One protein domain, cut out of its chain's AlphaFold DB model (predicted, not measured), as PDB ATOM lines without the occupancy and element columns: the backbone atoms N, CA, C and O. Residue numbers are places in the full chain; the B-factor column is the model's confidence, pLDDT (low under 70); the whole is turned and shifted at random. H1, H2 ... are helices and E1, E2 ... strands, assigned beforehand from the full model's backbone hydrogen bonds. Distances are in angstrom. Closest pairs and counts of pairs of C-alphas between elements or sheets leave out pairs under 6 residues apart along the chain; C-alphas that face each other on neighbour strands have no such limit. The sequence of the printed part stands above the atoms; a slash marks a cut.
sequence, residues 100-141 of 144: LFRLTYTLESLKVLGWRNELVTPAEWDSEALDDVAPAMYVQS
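This is residues 100 to 141 of the 144 residues of an uncharacterized protein of Serratia fonticola (UniProt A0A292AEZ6). Picture a flat, open piece: a ribbon of two parallel strands, E1 and E2, with the helix H1 at one end, mostly sticking out with its residues 100 to 106, and the short helix H2 at the other end. After E1 the chain turns through H2 and swings back in a wide loop, residues 126 to 135, to start E2 beside the start of E1. There are 42 residues printed, with two named helices and two named strands in the order H1, E1, H2, E2; the sheet's order is E1, E2, and the class is mixed, helices and strands. The whole is only just loose, close to compact, with a radius of gyration of the C-alphas of 11.2 A, and it spans 29 by 23 by 9 A.

Find C-alpha 100 at (141.041, 225.123, 184.504); from there H1 runs through residues 100 to 112, 18.6 A from first to last C-alpha. Go on to C-alpha 116 at (138.324, 208.446, 176.410), where E1 begins; it holds residues 116 to 120 and is 12.0 A long. H2 follows at residues 122 to 125, with 5.1 A from first to last C-alpha. Look last at E2, residues 136 to 140, 12.9 A long, which ends with C-alpha 140 at (150.096, 215.941, 175.215).

Start with E1 and E2, parallel neighbours with 24 degrees between their directions. C-alphas 116 and 136 face each other at 4.4 A, and C-alphas 120 and 140 at 5.1 A. Look for N 137 and O 116, 2.8 A apart, and N 120 and O 139, 3.0 A apart, both within hydrogen-bond range. E1, H2 and E2 form a strand-helix-strand unit, two parallel neighbour strands with a helix between them along the chain, and its crossover is right-handed. The closest C-alphas of H2 and E2 are those of Pro 122 and Gln 140, 6.7 A apart. The closest C-alphas of H1 and E1 are those of Lys 111 and Asn 117, 7.1 A apart. H1 and E2 are near each other, with 5 pairs of C-alphas within 10 A. H1 and H2 are apart. In H1 every O i to N i+4 pair is within hydrogen-bond range; H2, with 4 residues, is too short for such a pair, and its one O i to N i+3 pair is within range.

The two C-alphas farthest apart are those of Phe 101 and Glu 128, at 30.5 A. The printed part has no cut. The links from H1 to E1 and from E1 to H2 are tight, and the link from H2 to E2, with 10 residues, is short. The mean pLDDT of the printed part is 75.3; look for values under 70 at residues 127 to 134 and at residue 141.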
ATOM      1  N   LEU A 100     140.719 226.454 183.986       77.25
ATOM      2  CA  LEU A 100     141.041 225.123 184.504       77.25
ATOM      3  C   LEU A 100     139.784 224.361 184.942       77.25
ATOM      4  O   LEU A 100     139.619 223.200 184.587       77.25
ATOM      5  N   PHE A 101     138.881 225.006 185.685       70.19
ATOM      6  CA  PHE A 101     137.642 224.368 186.126       70.19
ATOM      7  C   PHE A 101     136.751 224.012 184.934       70.19
ATOM      8  O   PHE A 101     136.223 222.906 184.865       70.19
ATOM      9  N   ARG A 102     136.611 224.936 183.979       77.56
ATOM     10  CA  ARG A 102     135.845 224.729 182.742       77.56
ATOM     11  C   ARG A 102     136.395 223.545 181.955       77.56
ATOM     12  O   ARG A 102     135.616 222.715 181.490       77.56
ATOM     13  N   LEU A 103     137.720 223.438 181.862       81.00
ATOM     14  CA  LEU A 103     138.402 222.327 181.211       81.00
ATOM     15  C   LEU A 103     138.154 221.007 181.952       81.00
ATOM     16  O   LEU A 103     137.698 220.050 181.335       81.00
ATOM     17  N   THR A 104     138.378 220.955 183.269       78.75
ATOM     18  CA  THR A 104     138.137 219.750 184.083       78.75
ATOM     19  C   THR A 104     136.681 219.299 184.018       78.75
ATOM     20  O   THR A 104     136.411 218.123 183.808       78.75
ATOM     21  N   TYR A 105     135.734 220.228 184.131       75.06
ATOM     22  CA  TYR A 105     134.310 219.929 184.018       75.06
ATOM     23  C   TYR A 105     133.953 219.353 182.640       75.06
ATOM     24  O   TYR A 105     133.205 218.379 182.545       75.06
ATOM     25  N   THR A 106     134.513 219.925 181.569       77.75
ATOM     26  CA  THR A 106     134.308 219.438 180.199       77.75
ATOM     27  C   THR A 106     134.895 218.035 180.025       77.75
ATOM     28  O   THR A 106     134.208 217.158 179.510       77.75
ATOM     29  N   LEU A 107     136.115 217.789 180.523       82.38
ATOM     30  CA  LEU A 107     136.774 216.473 180.507       82.38
ATOM     31  C   LEU A 107     135.921 215.400 181.196       82.38
ATOM     32  O   LEU A 107     135.707 214.328 180.635       82.38
ATOM     33  N   GLU A 108     135.417 215.686 182.395       79.44
ATOM     34  CA  GLU A 108     134.580 214.742 183.145       79.44
ATOM     35  C   GLU A 108     133.216 214.524 182.474       79.44
ATOM     36  O   GLU A 108     132.735 213.394 182.402       79.44
ATOM     37  N   SER A 109     132.619 215.573 181.898       75.62
ATOM     38  CA  SER A 109     131.362 215.455 181.145       75.62
ATOM     39  C   SER A 109     131.521 214.576 179.902       75.62
ATOM     40  O   SER A 109     130.668 213.736 179.623       75.62
ATOM     41  N   LEU A 110     132.633 214.726 179.178       78.44
ATOM     42  CA  LEU A 110     132.944 213.910 178.006       78.44
ATOM     43  C   LEU A 110     133.162 212.440 178.392       78.44
ATOM     44  O   LEU A 110     132.613 211.560 177.730       78.44
ATOM     45  N   LYS A 111     133.855 212.156 179.503       77.12
ATOM     46  CA  LYS A 111     134.003 210.781 180.021       77.12
ATOM     47  C   LYS A 111     132.663 210.102 180.290       77.12
ATOM     48  O   LYS A 111     132.480 208.943 179.927       77.12
ATOM     49  N   VAL A 112     131.709 210.815 180.892       73.75
ATOM     50  CA  VAL A 112     130.352 210.290 181.144       73.75
ATOM     51  C   VAL A 112     129.615 209.975 179.838       73.75
ATOM     52  O   VAL A 112     128.846 209.019 179.785       73.75
ATOM     53  N   LEU A 113     129.887 210.729 178.771       78.62
ATOM     54  CA  LEU A 113     129.371 210.475 177.421       78.62
ATOM     55  C   LEU A 113     130.136 209.365 176.674       78.62
ATOM     56  O   LEU A 113     129.900 209.157 175.486       78.62
ATOM     57  N   GLY A 114     131.040 208.656 177.353       79.75
ATOM     58  CA  GLY A 114     131.816 207.554 176.788       79.75
ATOM     59  C   GLY A 114     133.106 207.978 176.093       79.75
ATOM     60  O   GLY A 114     133.719 207.150 175.425       79.75
ATOM     61  N   TRP A 115     133.534 209.238 176.234       86.19
ATOM     62  CA  TRP A 115     134.797 209.677 175.649       86.19
ATOM     63  C   TRP A 115     135.991 209.199 176.465       86.19
ATOM     64  O   TRP A 115     136.002 209.274 177.698       86.19
ATOM     65  N   ARG A 116     137.046 208.778 175.772       79.38
ATOM     66  CA  ARG A 116     138.324 208.446 176.410       79.38
ATOM     67  C   ARG A 116     139.134 209.715 176.659       79.38
ATOM     68  O   ARG A 116     139.059 210.673 175.896       79.38
ATOM     69  N   ASN A 117     139.888 209.730 177.751       78.00
ATOM     70  CA  ASN A 117     140.830 210.798 178.070       78.00
ATOM     71  C   ASN A 117     142.191 210.145 178.283       78.00
ATOM     72  O   ASN A 117     142.382 209.448 179.284       78.00
ATOM     73  N   GLU A 118     143.082 210.323 177.314       81.12
ATOM     74  CA  GLU A 118     144.365 209.634 177.244       81.12
ATOM     75  C   GLU A 118     145.502 210.654 177.201       81.12
ATOM     76  O   GLU A 118     145.430 211.687 176.531       81.12
ATOM     77  N   LEU A 119     146.553 210.370 177.966       78.94
ATOM     78  CA  LEU A 119     147.753 211.189 177.990       78.94
ATOM     79  C   LEU A 119     148.742 210.565 177.015       78.94
ATOM     80  O   LEU A 119     149.087 209.397 177.168       78.94
ATOM     81  N   VAL A 120     149.149 211.336 176.015       81.88
ATOM     82  CA  VAL A 120     149.986 210.852 174.915       81.88
ATOM     83  C   VAL A 120     151.347 211.512 174.952       81.88
ATOM     84  O   VAL A 120     151.498 212.707 175.233       81.88
ATOM     85  N   THR A 121     152.358 210.706 174.678       79.94
ATOM     86  CA  THR A 121     153.727 211.175 174.504       79.94
ATOM     87  C   THR A 121     153.878 211.912 173.169       79.94
ATOM     88  O   THR A 121     153.073 211.716 172.257       79.94
ATOM     89  N   PRO A 122     154.922 212.744 172.997       77.50
ATOM     90  CA  PRO A 122     155.174 213.396 171.712       77.50
ATOM     91  C   PRO A 122     155.315 212.422 170.538       77.50
ATOM     92  O   PRO A 122     154.829 212.708 169.454       77.50
ATOM     93  N   ALA A 123     155.905 211.247 170.771       75.44
ATOM     94  CA  ALA A 123     156.054 210.225 169.740       75.44
ATOM     95  C   ALA A 123     154.716 209.575 169.339       75.44
ATOM     96  O   ALA A 123     154.531 209.235 168.175       75.44
ATOM     97  N   GLU A 124     153.786 209.408 170.285       74.69
ATOM     98  CA  GLU A 124     152.444 208.871 170.017       74.69
ATOM     99  C   GLU A 124     151.546 209.906 169.331       74.69
ATOM    100  O   GLU A 124     150.748 209.539 168.472       74.69
ATOM    101  N   TRP A 125     151.714 211.192 169.657       76.38
ATOM    102  CA  TRP A 125     151.000 212.297 169.012       76.38
ATOM    103  C   TRP A 125     151.313 212.411 167.514       76.38
ATOM    104  O   TRP A 125     150.411 212.642 166.713       76.38
ATOM    105  N   ASP A 126     152.579 212.211 167.138       71.75
ATOM    106  CA  ASP A 126     153.037 212.264 165.742       71.75
ATOM    107  C   ASP A 126     152.755 210.964 164.962       71.75
ATOM    108  O   ASP A 126     153.053 210.868 163.769       71.75
ATOM    109  N   SER A 127     152.188 209.949 165.620       66.00
ATOM    110  CA  SER A 127     151.829 208.678 164.994       66.00
ATOM    111  C   SER A 127     150.359 208.664 164.558       66.00
ATOM    112  O   SER A 127     149.480 209.107 165.289       66.00
ATOM    113  N   GLU A 128     150.051 208.066 163.403       58.94
ATOM    114  CA  GLU A 128     148.665 207.805 162.957       58.94
ATOM    115  C   GLU A 128     147.959 206.700 163.785       58.94
ATOM    116  O   GLU A 128     146.916 206.189 163.390       58.94
ATOM    117  N   ALA A 129     148.516 206.299 164.935       58.97
ATOM    118  CA  ALA A 129     148.024 205.206 165.779       58.97
ATOM    119  C   ALA A 129     146.966 205.648 166.811       58.97
ATOM    120  O   ALA A 129     146.739 204.952 167.804       58.97
ATOM    121  N   LEU A 130     146.324 206.801 166.602       63.50
ATOM    122  CA  LEU A 130     145.195 207.225 167.427       63.50
ATOM    123  C   LEU A 130     143.954 206.436 166.996       63.50
ATOM    124  O   LEU A 130     143.440 206.580 165.892       63.50
ATOM    125  N   ASP A 131     143.526 205.543 167.880       62.25
ATOM    126  CA  ASP A 131     142.478 204.556 167.638       62.25
ATOM    127  C   ASP A 131     141.096 205.232 167.468       62.25
ATOM    128  O   ASP A 131     140.544 205.759 168.435       62.25
ATOM    129  N   ASP A 132     140.518 205.207 166.260       62.03
ATOM    130  CA  ASP A 132     139.292 205.953 165.873       62.03
ATOM    131  C   ASP A 132     137.974 205.267 166.307       62.03
ATOM    132  O   ASP A 132     136.867 205.623 165.908       62.03
ATOM    133  N   VAL A 133     138.073 204.226 167.136       67.75
ATOM    134  CA  VAL A 133     136.947 203.340 167.483       67.75
ATOM    135  C   VAL A 133     135.940 204.010 168.435       67.75
ATOM    136  O   VAL A 133     134.781 203.596 168.514       67.75
ATOM    137  N   ALA A 134     136.351 205.059 169.152       67.81
ATOM    138  CA  ALA A 134     135.496 205.830 170.053       67.81
ATOM    139  C   ALA A 134     136.038 207.253 170.228       67.81
ATOM    140  O   ALA A 134     137.262 207.420 170.269       67.81
ATOM    141  N   PRO A 135     135.165 208.264 170.404       79.50
ATOM    142  CA  PRO A 135     135.607 209.642 170.542       79.50
ATOM    143  C   PRO A 135     136.537 209.785 171.755       79.50
ATOM    144  O   PRO A 135     136.244 209.313 172.856       79.50
ATOM    145  N   ALA A 136     137.693 210.400 171.540       81.00
ATOM    146  CA  ALA A 136     138.751 210.505 172.532       81.00
ATOM    147  C   ALA A 136     139.313 211.926 172.559       81.00
ATOM    148  O   ALA A 136     139.364 212.617 171.540       81.00
ATOM    149  N   MET A 137     139.731 212.369 173.740       80.00
ATOM    150  CA  MET A 137     140.580 213.540 173.894       80.00
ATOM    151  C   MET A 137     141.971 213.106 174.326       80.00
ATOM    152  O   MET A 137     142.137 212.395 175.319       80.00
ATOM    153  N   TYR A 138     142.952 213.598 173.585       82.62
ATOM    154  CA  TYR A 138     144.360 213.339 173.799       82.62
ATOM    155  C   TYR A 138     145.016 214.573 174.407       82.62
ATOM    156  O   TYR A 138     144.884 215.680 173.882       82.62
ATOM    157  N   VAL A 139     145.700 214.393 175.533       80.81
ATOM    158  CA  VAL A 139     146.442 215.465 176.201       80.81
ATOM    159  C   VAL A 139     147.928 215.170 176.065       80.81
ATOM    160  O   VAL A 139     148.425 214.193 176.618       80.81
ATOM    161  N   GLN A 140     148.644 216.023 175.337       80.38
ATOM    162  CA  GLN A 140     150.096 215.941 175.215       80.38
ATOM    163  C   GLN A 140     150.750 216.785 176.311       80.38
ATOM    164  O   GLN A 140     150.471 217.979 176.447       80.38
ATOM    165  N   SER A 141     151.643 216.188 177.100       66.12
ATOM    166  CA  SER A 141     152.493 216.973 177.996       66.12
ATOM    167  C   SER A 141     153.603 217.639 177.185       66.12
ATOM    168  O   SER A 141     154.414 216.942 176.573       66.12
TER     169      SER A 141